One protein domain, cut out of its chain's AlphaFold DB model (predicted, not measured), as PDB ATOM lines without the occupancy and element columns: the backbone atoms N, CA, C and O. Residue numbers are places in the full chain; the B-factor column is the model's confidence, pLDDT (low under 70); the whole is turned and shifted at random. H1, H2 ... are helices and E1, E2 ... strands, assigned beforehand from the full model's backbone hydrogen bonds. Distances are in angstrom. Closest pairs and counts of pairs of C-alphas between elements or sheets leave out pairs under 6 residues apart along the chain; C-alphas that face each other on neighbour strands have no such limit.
ATOM      1  N   ARG A 262       4.135  31.916 -15.510       90.94
ATOM      2  CA  ARG A 262       5.319  32.775 -15.389       90.94
ATOM      3  C   ARG A 262       5.290  33.858 -16.450       90.94
ATOM      4  O   ARG A 262       5.159  33.554 -17.634       90.94
ATOM      5  N   THR A 263       5.433  35.100 -16.020       94.38
ATOM      6  CA  THR A 263       5.421  36.267 -16.901       94.38
ATOM      7  C   THR A 263       6.170  37.426 -16.252       94.38
ATOM      8  O   THR A 263       6.427  37.422 -15.048       94.38
ATOM      9  N   ASP A 264       6.516  38.424 -17.056       93.50
ATOM     10  CA  ASP A 264       6.868  39.742 -16.539       93.50
ATOM     11  C   ASP A 264       5.583  40.467 -16.117       93.50
ATOM     12  O   ASP A 264       4.631  40.536 -16.898       93.50
ATOM     13  N   LEU A 265       5.537  40.938 -14.871       94.31
ATOM     14  CA  LEU A 265       4.448  41.746 -14.330       94.31
ATOM     15  C   LEU A 265       4.951  43.185 -14.244       94.31
ATOM     16  O   LEU A 265       5.761  43.502 -13.377       94.31
ATOM     17  N   HIS A 266       4.532  44.058 -15.159       90.06
ATOM     18  CA  HIS A 266       4.969  45.453 -15.163       90.06
ATOM     19  C   HIS A 266       3.980  46.373 -14.425       90.06
ATOM     20  O   HIS A 266       2.806  46.374 -14.785       90.06
ATOM     21  N   PRO A 267       4.426  47.232 -13.492       85.50
ATOM     22  CA  PRO A 267       5.708  47.168 -12.787       85.50
ATOM     23  C   PRO A 267       5.720  45.986 -11.799       85.50
ATOM     24  O   PRO A 267       4.669  45.544 -11.353       85.50
ATOM     25  N   GLY A 268       6.900  45.467 -11.450       83.25
ATOM     26  CA  GLY A 268       7.020  44.330 -10.521       83.25
ATOM     27  C   GLY A 268       8.041  43.270 -10.939       83.25
ATOM     28  O   GLY A 268       8.635  42.630 -10.072       83.25
ATOM     29  N   GLY A 269       8.315  43.150 -12.237       90.81
ATOM     30  CA  GLY A 269       9.317  42.246 -12.797       90.81
ATOM     31  C   GLY A 269       8.816  40.811 -12.982       90.81
ATOM     32  O   GLY A 269       7.634  40.501 -12.834       90.81
ATOM     33  N   TYR A 270       9.748  39.910 -13.289       93.19
ATOM     34  CA  TYR A 270       9.445  38.507 -13.554       93.19
ATOM     35  C   TYR A 270       8.942  37.783 -12.299       93.19
ATOM     36  O   TYR A 270       9.602  37.804 -11.256       93.19
ATOM     37  N   ALA A 271       7.787  37.130 -12.406       94.12
ATOM     38  CA  ALA A 271       7.137  36.426 -11.306       94.12
ATOM     39  C   ALA A 271       6.274  35.254 -11.807       94.12
ATOM     40  O   ALA A 271       6.033  35.091 -13.007       94.12
ATOM     41  N   ALA A 272       5.809  34.427 -10.872       93.06
ATOM     42  CA  ALA A 272       4.792  33.412 -11.107       93.06
ATOM     43  C   ALA A 272       3.462  33.830 -10.468       93.06
ATOM     44  O   ALA A 272       3.431  34.238  -9.311       93.06
ATOM     45  N   VAL A 273       2.360  33.685 -11.201       95.06
ATOM     46  CA  VAL A 273       1.006  33.762 -10.646       95.06
ATOM     47  C   VAL A 273       0.549  32.342 -10.326       95.06
ATOM     48  O   VAL A 273       0.463  31.490 -11.213       95.06
ATOM     49  N   CYS A 274       0.276  32.091  -9.050       94.50
ATOM     50  CA  CYS A 274      -0.119  30.794  -8.505       94.50
ATOM     51  C   CYS A 274      -1.560  30.853  -7.989       94.50
ATOM     52  O   CYS A 274      -2.020  31.906  -7.555       94.50
ATOM     53  N   ALA A 275      -2.272  29.723  -8.017       95.88
ATOM     54  CA  ALA A 275      -3.579  29.591  -7.376       95.88
ATOM     55  C   ALA A 275      -3.566  28.388  -6.437       95.88
ATOM     56  O   ALA A 275      -3.217  27.285  -6.853       95.88
ATOM     57  N   TYR A 276      -3.979  28.602  -5.198       94.75
ATOM     58  CA  TYR A 276      -3.970  27.611  -4.133       94.75
ATOM     59  C   TYR A 276      -5.389  27.200  -3.764       94.75
ATOM     60  O   TYR A 276      -6.328  28.006  -3.788       94.75
ATOM     61  N   SER A 277      -5.541  25.917  -3.449       92.06
ATOM     62  CA  SER A 277      -6.819  25.335  -3.055       92.06
ATOM     63  C   SER A 277      -7.383  26.029  -1.805       92.06
ATOM     64  O   SER A 277      -6.619  26.390  -0.914       92.06
ATOM     65  N   PRO A 278      -8.712  26.206  -1.702       92.19
ATOM     66  CA  PRO A 278      -9.307  26.816  -0.517       92.19
ATOM     67  C   PRO A 278      -9.115  25.980   0.756       92.19
ATOM     68  O   PRO A 278      -9.277  24.757   0.723       92.19
ATOM     69  N   GLU A 279      -8.920  26.653   1.893       88.62
ATOM     70  CA  GLU A 279      -8.868  26.063   3.244       88.62
ATOM     71  C   GLU A 279     -10.274  25.618   3.709       88.62
ATOM     72  O   GLU A 279     -10.967  26.280   4.490       88.62
ATOM     73  N   LYS A 280     -10.749  24.478   3.188       87.88
ATOM     74  CA  LYS A 280     -12.109  23.962   3.462       87.88
ATOM     75  C   LYS A 280     -12.341  23.507   4.905       87.88
ATOM     76  O   LYS A 280     -13.488  23.400   5.332       87.88
ATOM     77  N   ASN A 281     -11.268  23.241   5.638       86.50
ATOM     78  CA  ASN A 281     -11.253  23.041   7.089       86.50
ATOM     79  C   ASN A 281     -11.714  24.291   7.858       86.50
ATOM     80  O   ASN A 281     -12.343  24.142   8.903       86.50
ATOM     81  N   VAL A 282     -11.452  25.499   7.343       86.69
ATOM     82  CA  VAL A 282     -11.945  26.750   7.939       86.69
ATOM     83  C   VAL A 282     -13.399  27.000   7.543       86.69
ATOM     84  O   VAL A 282     -14.244  27.306   8.385       86.69
ATOM     85  N   SER A 283     -13.723  26.853   6.255       89.50
ATOM     86  CA  SER A 283     -15.091  27.010   5.758       89.50
ATOM     87  C   SER A 283     -15.323  26.225   4.472       89.50
ATOM     88  O   SER A 283     -14.552  26.340   3.525       89.50
ATOM     89  N   GLU A 284     -16.466  25.539   4.353       89.94
ATOM     90  CA  GLU A 284     -16.902  24.952   3.070       89.94
ATOM     91  C   GLU A 284     -17.031  26.004   1.947       89.94
ATOM     92  O   GLU A 284     -17.014  25.663   0.762       89.94
ATOM     93  N   ASN A 285     -17.171  27.280   2.322       91.06
ATOM     94  CA  ASN A 285     -17.276  28.433   1.434       91.06
ATOM     95  C   ASN A 285     -15.962  29.224   1.292       91.06
ATOM     96  O   ASN A 285     -15.993  30.316   0.718       91.06
ATOM     97  N   ALA A 286     -14.836  28.722   1.811       93.00
ATOM     98  CA  ALA A 286     -13.525  29.312   1.558       93.00
ATOM     99  C   ALA A 286     -13.257  29.374   0.046       93.00
ATOM    100  O   ALA A 286     -13.673  28.492  -0.720       93.00
ATOM    101  N   ASP A 287     -12.582  30.433  -0.381       95.12
ATOM    102  CA  ASP A 287     -12.316  30.705  -1.786       95.12
ATOM    103  C   ASP A 287     -10.882  30.372  -2.194       95.12
ATOM    104  O   ASP A 287      -9.993  30.187  -1.366       95.12
ATOM    105  N   VAL A 288     -10.653  30.305  -3.503       95.81
ATOM    106  CA  VAL A 288      -9.302  30.176  -4.055       95.81
ATOM    107  C   VAL A 288      -8.458  31.383  -3.659       95.81
ATOM    108  O   VAL A 288      -8.915  32.525  -3.738       95.81
ATOM    109  N   THR A 289      -7.213  31.127  -3.269       95.88
ATOM    110  CA  THR A 289      -6.218  32.175  -3.019       95.88
ATOM    111  C   THR A 289      -5.275  32.236  -4.204       95.88
ATOM    112  O   THR A 289      -4.685  31.224  -4.572       95.88
ATOM    113  N   PHE A 290      -5.127  33.407  -4.813       96.69
ATOM    114  CA  PHE A 290      -4.096  33.624  -5.822       96.69
ATOM    115  C   PHE A 290      -2.912  34.343  -5.189       96.69
ATOM    116  O   PHE A 290      -3.108  35.183  -4.315       96.69
ATOM    117  N   ALA A 291      -1.703  34.044  -5.645       95.56
ATOM    118  CA  ALA A 291      -0.493  34.681  -5.149       95.56
ATOM    119  C   ALA A 291       0.457  35.039  -6.289       95.56
ATOM    120  O   ALA A 291       0.510  34.342  -7.305       95.56
ATOM    121  N   ILE A 292       1.227  36.103  -6.088       95.31
ATOM    122  CA  ILE A 292       2.410  36.421  -6.879       95.31
ATOM    123  C   ILE A 292       3.610  35.863  -6.123       95.31
ATOM    124  O   ILE A 292       3.918  36.316  -5.020       95.31
ATOM    125  N   VAL A 293       4.286  34.891  -6.726       93.88
ATOM    126  CA  VAL A 293       5.525  34.305  -6.219       93.88
ATOM    127  C   VAL A 293       6.704  34.870  -6.998       93.88
ATOM    128  O   VAL A 293       6.752  34.788  -8.228       93.88
ATOM    129  N   GLN A 294       7.670  35.438  -6.285       91.56
ATOM    130  CA  GLN A 294       8.861  36.055  -6.856       91.56
ATOM    131  C   GLN A 294      10.075  35.699  -5.998       91.56
ATOM    132  O   GLN A 294       9.980  35.647  -4.780       91.56
ATOM    133  N   ASN A 295      11.217  35.428  -6.638       88.75
ATOM    134  CA  ASN A 295      12.466  35.055  -5.958       88.75
ATOM    135  C   ASN A 295      12.339  33.860  -4.991       88.75
ATOM    136  O   ASN A 295      13.055  33.787  -4.003       88.75
ATOM    137  N   GLY A 296      11.447  32.913  -5.294       88.44
ATOM    138  CA  GLY A 296      11.253  31.709  -4.480       88.44
ATOM    139  C   GLY A 296      10.315  31.881  -3.285       88.44
ATOM    140  O   GLY A 296      10.116  30.906  -2.573       88.44
ATOM    141  N   ASP A 297       9.704  33.058  -3.102       93.62
ATOM    142  CA  ASP A 297       8.788  33.337  -1.991       93.62
ATOM    143  C   ASP A 297       7.472  33.990  -2.441       93.62
ATOM    144  O   ASP A 297       7.370  34.570  -3.530       93.62
ATOM    145  N   VAL A 298       6.446  33.913  -1.597       92.62
ATOM    146  CA  VAL A 298       5.180  34.621  -1.790       92.62
ATOM    147  C   VAL A 298       5.392  36.110  -1.535       92.62
ATOM    148  O   VAL A 298       5.532  36.553  -0.402       92.62
ATOM    149  N   LYS A 299       5.344  36.910  -2.603       93.81
ATOM    150  CA  LYS A 299       5.449  38.369  -2.507       93.81
ATOM    151  C   LYS A 299       4.116  39.020  -2.147       93.81
ATOM    152  O   LYS A 299       4.071  39.918  -1.316       93.81
ATOM    153  N   TYR A 300       3.034  38.577  -2.792       93.25
ATOM    154  CA  TYR A 300       1.690  39.113  -2.569       93.25
ATOM    155  C   TYR A 300       0.642  38.010  -2.637       93.25
ATOM    156  O   TYR A 300       0.675  37.179  -3.546       93.25
ATOM    157  N   LEU A 301      -0.351  38.065  -1.751       93.44
ATOM    158  CA  LEU A 301      -1.638  37.404  -1.962       93.44
ATOM    159  C   LEU A 301      -2.562  38.376  -2.705       93.44
ATOM    160  O   LEU A 301      -2.714  39.527  -2.297       93.44
ATOM    161  N   LEU A 302      -3.174  37.940  -3.808       95.56
ATOM    162  CA  LEU A 302      -4.103  38.779  -4.565       95.56
ATOM    163  C   LEU A 302      -5.402  38.966  -3.770       95.56
ATOM    164  O   LEU A 302      -5.992  37.959  -3.376       95.56
ATOM    165  N   PRO A 303      -5.916  40.202  -3.607       90.62
ATOM    166  CA  PRO A 303      -7.136  40.456  -2.847       90.62
ATOM    167  C   PRO A 303      -8.357  39.631  -3.295       90.62
ATOM    168  O   PRO A 303      -8.622  39.419  -4.482       90.62
ATOM    169  N   GLY A 304      -9.140  39.171  -2.324       89.44
ATOM    170  CA  GLY A 304     -10.343  38.388  -2.557       89.44
ATOM    171  C   GLY A 304     -11.520  39.287  -2.920       89.44
ATOM    172  O   GLY A 304     -11.493  40.505  -2.732       89.44
ATOM    173  N   MET A 305     -12.605  38.682  -3.403       87.12
ATOM    174  CA  MET A 305     -13.866  39.413  -3.596       87.12
ATOM    175  C   MET A 305     -14.504  39.850  -2.266       87.12
ATOM    176  O   MET A 305     -15.268  40.811  -2.258       87.12
ATOM    177  N   GLU A 306     -14.193  39.149  -1.171       83.81
ATOM    178  CA  GLU A 306     -14.571  39.485   0.207       83.81
ATOM    179  C   GLU A 306     -13.299  39.592   1.053       83.81
ATOM    180  O   GLU A 306     -12.336  38.861   0.809       83.81
ATOM    181  N   SER A 307     -13.312  40.445   2.076       82.88
ATOM    182  CA  SER A 307     -12.165  40.680   2.968       82.88
ATOM    183  C   SER A 307     -11.686  39.419   3.697       82.88
ATOM    184  O   SER A 307     -10.486  39.228   3.874       82.88
ATOM    185  N   THR A 308     -12.606  38.520   4.053       85.50
ATOM    186  CA  THR A 308     -12.297  37.240   4.710       85.50
ATOM    187  C   THR A 308     -12.018  36.100   3.735       85.50
ATOM    188  O   THR A 308     -11.864  34.971   4.174       85.50
ATOM    189  N   ASN A 309     -12.033  36.331   2.419       91.12
ATOM    190  CA  ASN A 309     -11.903  35.282   1.400       91.12
ATOM    191  C   ASN A 309     -12.906  34.108   1.537       91.12
ATOM    192  O   ASN A 309     -12.642  32.983   1.114       91.12
ATOM    193  N   ILE A 310     -14.079  34.358   2.128       89.69
ATOM    194  CA  ILE A 310     -15.173  33.385   2.266       89.69
ATOM    195  C   ILE A 310     -16.364  33.855   1.426       89.69
ATOM    196  O   ILE A 310     -16.928  34.925   1.654       89.69
ATOM    197  N   ARG A 311     -16.796  33.042   0.456       89.69
ATOM    198  CA  ARG A 311     -17.851  33.406  -0.505       89.69
ATOM    199  C   ARG A 311     -19.203  32.845  -0.081       89.69
ATOM    200  O   ARG A 311     -19.527  31.678  -0.304       89.69
ATOM    201  N   ARG A 312     -20.054  33.692   0.500       83.56
ATOM    202  CA  ARG A 312     -21.386  33.280   0.973       83.56
ATOM    203  C   ARG A 312     -22.195  32.586  -0.130       83.56
ATOM    204  O   ARG A 312     -22.445  33.165  -1.182       83.56
ATOM    205  N   ASN A 313     -22.670  31.369   0.147       83.88
ATOM    206  CA  ASN A 313     -23.448  30.531  -0.777       83.88
ATOM    207  C   ASN A 313     -22.729  30.144  -2.084       83.88
ATOM    208  O   ASN A 313     -23.386  29.646  -3.000       83.88
ATOM    209  N   LEU A 314     -21.412  30.331  -2.181       88.44
ATOM    210  CA  LEU A 314     -20.607  29.884  -3.313       88.44
ATOM    211  C   LEU A 314     -19.560  28.893  -2.820       88.44
ATOM    212  O   LEU A 314     -18.852  29.145  -1.852       88.44
ATOM    213  N   ILE A 315     -19.482  27.749  -3.482       90.81
ATOM    214  CA  ILE A 315     -18.459  26.737  -3.229       90.81
ATOM    215  C   ILE A 315     -17.523  26.766  -4.427       90.81
ATOM    216  O   ILE A 315     -17.964  26.542  -5.561       90.81
ATOM    217  N   PHE A 316     -16.252  27.077  -4.187       92.88
ATOM    218  CA  PHE A 316     -15.231  27.063  -5.227       92.88
ATOM    219  C   PHE A 316     -15.112  25.661  -5.845       92.88
ATOM    220  O   PHE A 316     -15.073  24.652  -5.136       92.88
ATOM    221  N   ASN A 317     -15.079  25.602  -7.178       90.88
ATOM    222  CA  ASN A 317     -14.946  24.361  -7.938       90.88
ATOM    223  C   ASN A 317     -13.558  24.259  -8.582       90.88
ATOM    224  O   ASN A 317     -12.805  23.345  -8.264       90.88
ATOM    225  N   ASN A 318     -13.220  25.193  -9.476       92.12
ATOM    226  CA  ASN A 318     -11.903  25.259 -10.106       92.12
ATOM    227  C   ASN A 318     -11.604  26.651 -10.673       92.12
ATOM    228  O   ASN A 318     -12.497  27.486 -10.836       92.12
ATOM    229  N   VAL A 319     -10.338  26.869 -11.022       93.75
ATOM    230  CA  VAL A 319      -9.924  27.984 -11.875       93.75
ATOM    231  C   VAL A 319     -10.025  27.535 -13.331       93.75
ATOM    232  O   VAL A 319      -9.475  26.507 -13.724       93.75
ATOM    233  N   ARG A 320     -10.753  28.305 -14.137       92.88
ATOM    234  CA  ARG A 320     -10.951  28.067 -15.569       92.88
ATOM    235  C   ARG A 320      -9.844  28.695 -16.410       92.88
ATOM    236  O   ARG A 320      -9.483  28.120 -17.434       92.88
ATOM    237  N   ALA A 321      -9.375  29.879 -16.029       92.38
ATOM    238  CA  ALA A 321      -8.322  30.597 -16.735       92.38
ATOM    239  C   ALA A 321      -7.584  31.549 -15.789       92.38
ATOM    240  O   ALA A 321      -8.202  32.123 -14.890       92.38
ATOM    241  N   VAL A 322      -6.292  31.721 -16.047       94.31
ATOM    242  CA  VAL A 322      -5.448  32.806 -15.545       94.31
ATOM    243  C   VAL A 322      -4.714  33.351 -16.759       94.31
ATOM    244  O   VAL A 322      -4.218  32.562 -17.561       94.31
ATOM    245  N   ASP A 323      -4.702  34.664 -16.921       95.19
ATOM    246  CA  ASP A 323      -3.967  35.330 -17.989       95.19
ATOM    247  C   ASP A 323      -3.414  36.664 -17.481       95.19
ATOM    248  O   ASP A 323      -3.930  37.230 -16.511       95.19
ATOM    249  N   CYS A 324      -2.334  37.135 -18.092       95.31
ATOM    250  CA  CYS A 324      -1.684  38.382 -17.710       95.31
ATOM    251  C   CYS A 324      -1.364  39.204 -18.951       95.31
ATOM    252  O   CYS A 324      -0.829  38.681 -19.930       95.31
ATOM    253  N   GLY A 325      -1.650  40.500 -18.900       93.12
ATOM    254  CA  GLY A 325      -1.320  41.409 -19.986       93.12
ATOM    255  C   GLY A 325      -1.809  42.827 -19.745       93.12
ATOM    256  O   GLY A 325      -2.606  43.073 -18.849       93.12
ATOM    257  N   ASP A 326      -1.331  43.749 -20.574       91.62
ATOM    258  CA  ASP A 326      -1.826  45.127 -20.642       91.62
ATOM    259  C   ASP A 326      -3.144  45.153 -21.441       91.62
ATOM    260  O   ASP A 326      -3.176  45.311 -22.676       91.62
ATOM    261  N   TYR A 327      -4.251  44.879 -20.749       88.50
ATOM    262  CA  TYR A 327      -5.579  44.846 -21.358       88.50
ATOM    263  C   TYR A 327      -6.167  46.250 -21.471       88.50
ATOM    264  O   TYR A 327      -6.907  46.524 -22.426       88.50
ATOM    265  N   ASN A 328      -5.866  47.136 -20.518       81.38
ATOM    266  CA  ASN A 328      -6.397  48.498 -20.479       81.38
ATOM    267  C   ASN A 328      -5.606  49.489 -21.379       81.38
ATOM    268  O   ASN A 328      -6.156  50.515 -21.804       81.38
ATOM    269  N   GLY A 329      -4.385  49.132 -21.784       81.69
ATOM    270  CA  GLY A 329      -3.492  49.914 -22.636       81.69
ATOM    271  C   GLY A 329      -2.740  51.031 -21.907       81.69
ATOM    272  O   GLY A 329      -2.404  52.026 -22.558       81.69
ATOM    273  N   ASP A 330      -2.557  50.937 -20.590       80.06
ATOM    274  CA  ASP A 330      -1.857  51.926 -19.761       80.06
ATOM    275  C   ASP A 330      -0.353  51.632 -19.599       80.06
ATOM    276  O   ASP A 330       0.377  52.439 -19.013       80.06
ATOM    277  N   GLY A 331       0.118  50.528 -20.186       81.94
ATOM    278  CA  GLY A 331       1.502  50.074 -20.130       81.94
ATOM    279  C   GLY A 331       1.834  49.226 -18.904       81.94
ATOM    280  O   GLY A 331       2.972  48.770 -18.807       81.94
ATOM    281  N   ARG A 332       0.887  49.002 -17.988       88.62
ATOM    282  CA  ARG A 332       1.004  48.101 -16.837       88.62
ATOM    283  C   ARG A 332       0.319  46.772 -17.140       88.62
ATOM    284  O   ARG A 332      -0.407  46.614 -18.110       88.62
ATOM    285  N   THR A 333       0.672  45.755 -16.368       93.69
ATOM    286  CA  THR A 333       0.146  44.401 -16.516       93.69
ATOM    287  C   THR A 333      -1.037  44.219 -15.587       93.69
ATOM    288  O   THR A 333      -0.903  44.379 -14.377       93.69
ATOM    289  N   GLU A 334      -2.168  43.794 -16.132       94.75
ATOM    290  CA  GLU A 334      -3.282  43.283 -15.349       94.75
ATOM    291  C   GLU A 334      -3.197  41.761 -15.222       94.75
ATOM    292  O   GLU A 334      -2.761  41.060 -16.138       94.75
ATOM    293  N   ILE A 335      -3.693  41.235 -14.102       96.50
ATOM    294  CA  ILE A 335      -3.908  39.801 -13.898       96.50
ATOM    295  C   ILE A 335      -5.408  39.538 -14.014       96.50
ATOM    296  O   ILE A 335      -6.222  40.138 -13.311       96.50
ATOM    297  N   LEU A 336      -5.790  38.621 -14.896       96.12
ATOM    298  CA  LEU A 336      -7.172  38.227 -15.129       96.12
ATOM    299  C   LEU A 336      -7.353  36.775 -14.698       96.12
ATOM    300  O   LEU A 336      -6.672  35.881 -15.194       96.12
ATOM    301  N   THR A 337      -8.320  36.516 -13.821       96.31
ATOM    302  CA  THR A 337      -8.710  35.149 -13.457       96.31
ATOM    303  C   THR A 337     -10.172  34.888 -13.788       96.31
ATOM    304  O   THR A 337     -11.006  35.791 -13.754       96.31
ATOM    305  N   ILE A 338     -10.502  33.648 -14.149       95.62
ATOM    306  CA  ILE A 338     -11.886  33.186 -14.299       95.62
ATOM    307  C   ILE A 338     -12.050  31.947 -13.434       95.62
ATOM    308  O   ILE A 338     -11.456  30.908 -13.715       95.62
ATOM    309  N   CYS A 339     -12.892  32.037 -12.415       94.38
ATOM    310  CA  CYS A 339     -13.180  30.962 -11.474       94.38
ATOM    311  C   CYS A 339     -14.566  30.373 -11.731       94.38
ATOM    312  O   CYS A 339     -15.469  31.053 -12.219       94.38
ATOM    313  N   ARG A 340     -14.748  29.095 -11.401       92.19
ATOM    314  CA  ARG A 340     -16.033  28.394 -11.456       92.19
ATOM    315  C   ARG A 340     -16.506  28.075 -10.046       92.19
ATOM    316  O   ARG A 340     -15.750  27.537  -9.239       92.19
ATOM    317  N   TYR A 341     -17.791  28.305  -9.803       91.06
ATOM    318  CA  TYR A 341     -18.445  28.068  -8.521       91.06
ATOM    319  C   TYR A 341     -19.656  27.148  -8.646       91.06
ATOM    320  O   TYR A 341     -20.272  27.010  -9.705       91.06
ATOM    321  N   GLN A 342     -20.030  26.543  -7.528       86.81
ATOM    322  CA  GLN A 342     -21.325  25.901  -7.320       86.81
ATOM    323  C   GLN A 342     -22.138  26.732  -6.320       86.81
ATOM    324  O   GLN A 342     -21.576  27.296  -5.384       86.81
ATOM    325  N   LEU A 343     -23.460  26.822  -6.503       78.25
ATOM    326  CA  LEU A 343     -24.336  27.454  -5.509       78.25
ATOM    327  C   LEU A 343     -24.558  26.489  -4.338       78.25
ATOM    328  O   LEU A 343     -24.970  25.349  -4.548       78.25
ATOM    329  N   GLY A 344     -24.317  26.947  -3.111       63.94
ATOM    330  CA  GLY A 344     -24.516  26.154  -1.897       63.94
ATOM    331  C   GLY A 344     -25.993  25.816  -1.638       63.94
ATOM    332  O   GLY A 344     -26.855  26.674  -1.808       63.94
ATOM    333  N   ARG A 345     -26.259  24.552  -1.257       55.81
ATOM    334  CA  ARG A 345     -27.485  23.868  -0.742       55.81
ATOM    335  C   ARG A 345     -28.926  24.334  -1.104       55.81
ATOM    336  O   ARG A 345     -29.858  23.686  -0.639       55.81
ATOM    337  N   SER A 346     -29.189  25.337  -1.949       53.12
ATOM    338  CA  SER A 346     -30.571  25.738  -2.313       53.12
ATOM    339  C   SER A 346     -30.791  26.299  -3.730       53.12
ATOM    340  O   SER A 346     -31.933  26.566  -4.107       53.12
ATOM    341  N   GLY A 347     -29.754  26.440  -4.563       49.72
ATOM    342  CA  GLY A 347     -29.895  26.931  -5.939       49.72
ATOM    343  C   GLY A 347     -29.900  25.805  -6.973       49.72
ATOM    344  O   GLY A 347     -29.005  24.964  -6.967       49.72
ATOM    345  N   LYS A 348     -30.858  25.801  -7.916       44.16
ATOM    346  CA  LYS A 348     -30.716  25.011  -9.152       44.16
ATOM    347  C   LYS A 348     -29.417  25.444  -9.832       44.16
ATOM    348  O   LYS A 348     -29.299  26.606 -10.221       44.16
ATOM    349  N   ALA A 349     -28.464  24.524  -9.955       44.00
ATOM    350  CA  ALA A 349     -27.232  24.743 -10.693       44.00
ATOM    351  C   ALA A 349     -27.569  25.271 -12.097       44.00
ATOM    352  O   ALA A 349     -28.316  24.637 -12.844       44.00
ATOM    353  N   ARG A 350     -27.045  26.446 -12.449       49.28
ATOM    354  CA  ARG A 350     -26.779  26.759 -13.852       49.28
ATOM    355  C   ARG A 350     -25.404  26.181 -14.155       49.28
ATOM    356  O   ARG A 350     -24.511  26.292 -13.319       49.28
ATOM    357  N   GLU A 351     -25.251  25.556 -15.315       51.50
ATOM    358  CA  GLU A 351     -24.033  24.833 -15.705       51.50
ATOM    359  C   GLU A 351     -22.756  25.694 -15.711       51.50
ATOM    360  O   GLU A 351     -21.676  25.121 -15.709       51.50
ATOM    361  N   ASP A 352     -22.828  27.030 -15.615       62.19
ATOM    362  CA  ASP A 352     -21.660  27.922 -15.669       62.19
ATOM    363  C   ASP A 352     -21.759  29.139 -14.724       62.19
ATOM    364  O   ASP A 352     -21.802  30.282 -15.177       62.19
ATOM    365  N   ASN A 353     -21.765  28.937 -13.400       84.44
ATOM    366  CA  ASN A 353     -21.500  30.049 -12.472       84.44
ATOM    367  C   ASN A 353     -20.006  30.391 -12.512       84.44
ATOM    368  O   ASN A 353     -19.209  29.871 -11.729       84.44
ATOM    369  N   LEU A 354     -19.637  31.212 -13.487       91.56
ATOM    370  CA  LEU A 354     -18.292  31.736 -13.658       91.56
ATOM    371  C   LEU A 354     -18.198  33.124 -13.029       91.56
ATOM    372  O   LEU A 354     -19.155  33.895 -13.091       91.56
ATOM    373  N   GLU A 355     -17.035  33.442 -12.478       93.62
ATOM    374  CA  GLU A 355     -16.694  34.776 -12.000       93.62
ATOM    375  C   GLU A 355     -15.327  35.163 -12.561       93.62
ATOM    376  O   GLU A 355     -14.348  34.449 -12.351       93.62
ATOM    377  N   ALA A 356     -15.266  36.269 -13.295       96.00
ATOM    378  CA  ALA A 356     -14.010  36.893 -13.683       96.00
ATOM    379  C   ALA A 356     -13.506  37.802 -12.557       96.00
ATOM    380  O   ALA A 356     -14.330  38.417 -11.885       96.00
ATOM    381  N   ARG A 357     -12.192  37.938 -12.385       96.94
ATOM    382  CA  ARG A 357     -11.554  38.919 -11.492       96.94
ATOM    383  C   ARG A 357     -10.424  39.601 -12.230       96.94
ATOM    384  O   ARG A 357      -9.678  38.937 -12.946       96.94
ATOM    385  N   ILE A 358     -10.364  40.918 -12.100       95.81
ATOM    386  CA  ILE A 358      -9.398  41.757 -12.795       95.81
ATOM    387  C   ILE A 358      -8.586  42.455 -11.715       95.81
ATOM    388  O   ILE A 358      -9.151  43.161 -10.880       95.81
ATOM    389  N   TYR A 359      -7.284  42.227 -11.730       95.81
ATOM    390  CA  TYR A 359      -6.335  42.842 -10.821       95.81
ATOM    391  C   TYR A 359      -5.440  43.783 -11.607       95.81
ATOM    392  O   TYR A 359      -4.898  43.381 -12.634       95.81
ATOM    393  N   SER A 360      -5.273  44.995 -11.100       91.00
ATOM    394  CA  SER A 360      -4.337  45.982 -11.632       91.00
ATOM    395  C   SER A 360      -3.138  46.091 -10.695       91.00
ATOM    396  O   SER A 360      -3.251  45.800  -9.501       91.00
ATOM    397  N   LEU A 361      -1.999  46.525 -11.228       86.69
ATOM    398  CA  LEU A 361      -0.794  46.798 -10.449       86.69
ATOM    399  C   LEU A 361      -0.642  48.307 -10.230       86.69
ATOM    400  O   LEU A 361      -0.856  49.121 -11.140       86.69
ATOM    401  N   ASP A 362      -0.292  48.701  -9.010       81.69
ATOM    402  CA  ASP A 362       0.035  50.093  -8.717       81.69
ATOM    403  C   ASP A 362       1.424  50.486  -9.263       81.69
ATOM    404  O   ASP A 362       2.013  49.791 -10.086       81.69
ATOM    405  N   GLU A 363       1.940  51.653  -8.883       79.19
ATOM    406  CA  GLU A 363       3.249  52.123  -9.361       79.19
ATOM    407  C   GLU A 363       4.451  51.347  -8.799       79.19
ATOM    408  O   GLU A 363       5.538  51.414  -9.373       79.19
ATOM    409  N   HIS A 364       4.252  50.581  -7.726       79.75
ATOM    410  CA  HIS A 364       5.259  49.733  -7.092       79.75
ATOM    411  C   HIS A 364       5.125  48.254  -7.484       79.75
ATOM    412  O   HIS A 364       6.006  47.450  -7.170       79.75
ATOM    413  N   GLY A 365       4.064  47.898  -8.210       83.00
ATOM    414  CA  GLY A 365       3.765  46.522  -8.594       83.00
ATOM    415  C   GLY A 365       2.939  45.770  -7.555       83.00
ATOM    416  O   GLY A 365       2.883  44.541  -7.604       83.00
ATOM    417  N   GLU A 366       2.310  46.479  -6.613       87.88
ATOM    418  CA  GLU A 366       1.388  45.883  -5.653       87.88
ATOM    419  C   GLU A 366       0.018  45.654  -6.322       87.88
ATOM    420  O   GLU A 366      -0.543  46.576  -6.931       87.88
ATOM    421  N   PRO A 367      -0.535  44.430  -6.248       90.94
ATOM    422  CA  PRO A 367      -1.797  44.110  -6.890       90.94
ATOM    423  C   PRO A 367      -3.003  44.585  -6.080       90.94
ATOM    424  O   PRO A 367      -3.121  44.326  -4.883       90.94
ATOM    425  N   TYR A 368      -3.989  45.159  -6.765       86.69
ATOM    426  CA  TYR A 368      -5.307  45.436  -6.197       86.69
ATOM    427  C   TYR A 368      -6.423  44.926  -7.103       86.69
ATOM    428  O   TYR A 368      -6.319  44.911  -8.328       86.69
ATOM    429  N   LEU A 369      -7.520  44.482  -6.488       88.69
ATOM    430  CA  LEU A 369      -8.693  44.001  -7.209       88.69
ATOM    431  C   LEU A 369      -9.527  45.185  -7.715       88.69
ATOM    432  O   LEU A 369     -10.066  45.958  -6.921       88.69
ATOM    433  N   GLU A 370      -9.733  45.257  -9.027       86.88
ATOM    434  CA  GLU A 370     -10.626  46.214  -9.685       86.88
ATOM    435  C   GLU A 370     -12.091  45.816  -9.458       86.88
ATOM    436  O   GLU A 370     -12.794  45.363 -10.369       86.88
ATOM    437  N   LYS A 371     -12.571  45.911  -8.212       81.12
ATOM    438  CA  LYS A 371     -13.881  45.378  -7.793       81.12
ATOM    439  C   LYS A 371     -15.038  45.916  -8.638       81.12
ATOM    440  O   LYS A 371     -15.919  45.143  -9.020       81.12
ATOM    441  N   ALA A 372     -15.056  47.214  -8.949       75.25
ATOM    442  CA  ALA A 372     -16.126  47.833  -9.734       75.25
ATOM    443  C   ALA A 372     -16.138  47.325 -11.188       75.25
ATOM    444  O   ALA A 372     -17.174  46.867 -11.683       75.25
ATOM    445  N   LEU A 373     -14.978  47.320 -11.854       82.50
ATOM    446  CA  LEU A 373     -14.820  46.761 -13.200       82.50
ATOM    447  C   LEU A 373     -15.181  45.271 -13.223       82.50
ATOM    448  O   LEU A 373     -15.952  44.833 -14.078       82.50
ATOM    449  N   THR A 374     -14.688  44.519 -12.242       89.56
ATOM    450  CA  THR A 374     -14.983  43.102 -12.034       89.56
ATOM    451  C   THR A 374     -16.493  42.867 -11.936       89.56
ATOM    452  O   THR A 374     -17.046  42.060 -12.686       89.56
ATOM    453  N   ARG A 375     -17.213  43.608 -11.081       83.12
ATOM    454  CA  ARG A 375     -18.682  43.512 -10.964       83.12
ATOM    455  C   ARG A 375     -19.377  43.826 -12.288       83.12
ATOM    456  O   ARG A 375     -20.280  43.091 -12.692       83.12
ATOM    457  N   ARG A 376     -18.947  44.880 -12.986       81.81
ATOM    458  CA  ARG A 376     -19.534  45.301 -14.264       81.81
ATOM    459  C   ARG A 376     -19.351  44.249 -15.361       81.81
ATOM    460  O   ARG A 376     -20.323  43.927 -16.045       81.81
ATOM    461  N   ILE A 377     -18.157  43.667 -15.487       88.06
ATOM    462  CA  ILE A 377     -17.854  42.575 -16.427       88.06
ATOM    463  C   ILE A 377     -18.765  41.376 -16.162       88.06
ATOM    464  O   ILE A 377     -19.461  40.924 -17.074       88.06
ATOM    465  N   ASN A 378     -18.825  40.916 -14.910       88.69
ATOM    466  CA  ASN A 378     -19.614  39.745 -14.522       88.69
ATOM    467  C   ASN A 378     -21.130  39.941 -14.708       88.69
ATOM    468  O   ASN A 378     -21.849  38.974 -14.952       88.69
ATOM    469  N   ARG A 379     -21.636  41.179 -14.619       83.62
ATOM    470  CA  ARG A 379     -23.051  41.499 -14.889       83.62
ATOM    471  C   ARG A 379     -23.365  41.661 -16.377       83.62
ATOM    472  O   ARG A 379     -24.484  41.370 -16.794       83.62
ATOM    473  N   THR A 380     -22.415  42.173 -17.158       82.25
ATOM    474  CA  THR A 380     -22.660  42.607 -18.544       82.25
ATOM    475  C   THR A 380     -22.413  41.494 -19.552       82.25
ATOM    476  O   THR A 380     -23.190  41.317 -20.496       82.25
ATOM    477  N   LEU A 381     -21.320  40.748 -19.389       84.19
ATOM    478  CA  LEU A 381     -20.924  39.741 -20.363       84.19
ATOM    479  C   LEU A 381     -21.758  38.472 -20.200       84.19
ATOM    480  O   LEU A 381     -21.808  37.860 -19.139       84.19
ATOM    481  N   LYS A 382     -22.378  38.031 -21.299       84.56
ATOM    482  CA  LYS A 382     -23.117  36.757 -21.344       84.56
ATOM    483  C   LYS A 382     -22.201  35.537 -21.250       84.56
ATOM    484  O   LYS A 382     -22.648  34.464 -20.856       84.56
ATOM    485  N   THR A 383     -20.947  35.685 -21.663       87.19
ATOM    486  CA  THR A 383     -19.941  34.624 -21.664       87.19
ATOM    487  C   THR A 383     -18.630  35.207 -21.166       87.19
ATOM    488  O   THR A 383     -18.174  36.223 -21.686       87.19
ATOM    489  N   LEU A 384     -18.032  34.553 -20.172       92.00
ATOM    490  CA  LEU A 384     -16.741  34.939 -19.612       92.00
ATOM    491  C   LEU A 384     -15.635  34.097 -20.259       92.00
ATOM    492  O   LEU A 384     -15.473  32.913 -19.958       92.00
ATOM    493  N   SER A 385     -14.903  34.724 -21.178       93.12
ATOM    494  CA  SER A 385     -13.639  34.247 -21.744       93.12
ATOM    495  C   SER A 385     -12.621  35.382 -21.700       93.12
ATOM    496  O   SER A 385     -13.019  36.547 -21.711       93.12
ATOM    497  N   ILE A 386     -11.326  35.046 -21.716       92.94
ATOM    498  CA  ILE A 386     -10.238  36.034 -21.783       92.94
ATOM    499  C   ILE A 386     -10.485  37.030 -22.919       92.94
ATOM    500  O   ILE A 386     -10.579  38.223 -22.674       92.94
ATOM    501  N   SER A 387     -10.739  36.542 -24.136       91.50
ATOM    502  CA  SER A 387     -10.978  37.391 -25.309       91.50
ATOM    503  C   SER A 387     -12.206  38.303 -25.195       91.50
ATOM    504  O   SER A 387     -12.183  39.429 -25.687       91.50
ATOM    505  N   ALA A 388     -13.290  37.843 -24.564       90.94
ATOM    506  CA  ALA A 388     -14.489  38.658 -24.379       90.94
ATOM    507  C   ALA A 388     -14.256  39.750 -23.329       90.94
ATOM    508  O   ALA A 388     -14.725  40.873 -23.507       90.94
ATOM    509  N   ILE A 389     -13.520  39.426 -22.264       93.19
ATOM    510  CA  ILE A 389     -13.144  40.374 -21.214       93.19
ATOM    511  C   ILE A 389     -12.133  41.385 -21.749       93.19
ATOM    512  O   ILE A 389     -12.374  42.577 -21.618       93.19
ATOM    513  N   GLU A 390     -11.072  40.944 -22.424       91.12
ATOM    514  CA  GLU A 390     -10.117  41.818 -23.105       91.12
ATOM    515  C   GLU A 390     -10.844  42.742 -24.082       91.12
ATOM    516  O   GLU A 390     -10.680  43.958 -24.024       91.12
ATOM    517  N   SER A 391     -11.704  42.194 -24.949       87.44
ATOM    518  CA  SER A 391     -12.500  43.012 -25.861       87.44
ATOM    519  C   SER A 391     -13.357  44.003 -25.084       87.44
ATOM    520  O   SER A 391     -13.457  45.144 -25.514       87.44
ATOM    521  N   TYR A 392     -13.966  43.620 -23.962       86.56
ATOM    522  CA  TYR A 392     -14.746  44.534 -23.129       86.56
ATOM    523  C   TYR A 392     -13.884  45.614 -22.472       86.56
ATOM    524  O   TYR A 392     -14.324  46.749 -22.421       86.56
ATOM    525  N   ILE A 393     -12.672  45.314 -22.013       87.19
ATOM    526  CA  ILE A 393     -11.763  46.301 -21.413       87.19
ATOM    527  C   ILE A 393     -11.256  47.263 -22.500       87.19
ATOM    528  O   ILE A 393     -11.382  48.479 -22.361       87.19
ATOM    529  N   ARG A 394     -10.802  46.732 -23.644       81.56
ATOM    530  CA  ARG A 394     -10.310  47.522 -24.785       81.56
ATOM    531  C   ARG A 394     -11.399  48.367 -25.450       81.56
ATOM    532  O   ARG A 394     -11.166  49.532 -25.766       81.56
ATOM    533  N   THR A 395     -12.584  47.797 -25.694       68.44
ATOM    534  CA  THR A 395     -13.723  48.521 -26.305       68.44
ATOM    535  C   THR A 395     -14.508  49.343 -25.286       68.44
ATOM    536  O   THR A 395     -15.073  50.375 -25.638       68.44
ATOM    537  N   GLY A 396     -14.461  48.949 -24.012       55.44
ATOM    538  CA  GLY A 396     -14.993  49.651 -22.843       55.44
ATOM    539  C   GLY A 396     -14.279  50.956 -22.509       55.44
ATOM    540  O   GLY A 396     -14.641  51.603 -21.530       55.44
ATOM    541  N   LYS A 397     -13.382  51.432 -23.387       48.84
ATOM    542  CA  LYS A 397     -13.175  52.876 -23.570       48.84
ATOM    543  C   LYS A 397     -14.475  53.621 -23.902       48.84
ATOM    544  O   LYS A 397     -14.524  54.832 -23.718       48.84
TER     545      LYS A 397
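Overview. This is residues 262 to 397 of the 570 residues of an uncharacterized protein of Lachnospiraceae bacterium (UniProt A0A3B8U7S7). Two strongly twisted four-stranded sheets, E5 to E8 and E1 to E4, lie partly face to face as a sandwich, their strands running nearly in line, and the helix H1 packs on the E5 to E8 sheet on the side turned away from the other sheet, with the helix H2 near it at about a right angle. H1 packs along E7, while H2 only grazes the sheet with its residues 386 to 390. The printed part has 136 residues with eight named strands and then two named helices, in the order E1 to E8, H1, H2, and its class is mixed, helices and strands. Each sheet is antiparallel, in the order E5, E6, E7, E8 and E1, E2, E3, E4. The whole is compact, with a radius of gyration of the C-alphas of 15.0 A and spans of 44 by 36 by 22 A.

Along the chain. The longest strand by residues is E5, residues 314 to 325, 28.0 A from first to last C-alpha; it begins at C-alpha 314 (-20.607, 29.884, -3.313) and bends by 76 degrees at residue 317. E6, residues 334 to 343, is 28.1 A long, and E7, residues 353 to 361, is 26.7 A long. E8 is short, residues 367 to 369. In the other sheet E1 holds residues 262 to 265, with C-alpha 262 at (5.319, 32.775, -15.389). E2, residues 269 to 276, is 21.6 A long, and E3, residues 289 to 294, is 16.0 A long; E4 holds residues 297 to 301. H1, residues 371 to 380, is 14.2 A long, and H2, residues 386 to 395, is 13.7 A long and ends at C-alpha 395 (-13.723, 48.521, -26.305).

Arrangement. E5, E6, E7 and E8 form a meander, each strand the antiparallel neighbour of the one before. In the hairpin E5 and E6, N 320 and O 338 are 2.7 A apart, within hydrogen-bond range. In the hairpin E6 and E7, N 339 and O 355 are 2.8 A apart. The pairing of E7 is staggered: it pairs with E6 over residues 353 to 359 and with E8 over residues 359 to 361, where N 368 and O 360 are 2.9 A apart. H1 is on this sheet at a height of 6.5 A, over E7, and runs along the strands, at 23 degrees to E7 on the local plane; their closest C-alphas are those of Arg 357 and Thr 374, 5.4 A apart. H2 comes closest to E5 with the C-alphas of Asp 323 and Ile 386, 7.4 A apart. H1 and H2 are close but not clearly touching, the C-alphas of Ile 377 and Ile 389 being 7.1 A apart, and about perpendicular at 76 degrees. Every O i to N i+4 pair in H1 and H2 is within hydrogen-bond range. E1, E2, E3 and E4 form the second meander, with N 271 and O 263 at 3.0 A, N 272 and O 293 at 2.8 A, and N 292 and O 300 at 2.8 A. In the sandwich, two sheets face to face, the facing parts are 10.3 A centre to centre. The closest C-alphas of edge strands E1 and E5 are those of Thr 263 and Cys 324, 7.5 A apart. Neither H1 nor H2 is on the sheet of E1 to E4.

Size, cuts and confidence. The two C-alphas farthest apart are those of Asn 295 and Lys 348, at 44.4 A. The printed part has no cut. The links E2 to E3 and E4 to E5 are long, and the chain changes from one sheet to the other at E4 to E5. The mean pLDDT of the printed part is 86.6; residues 344 to 352 and 395 to 397 are under 70.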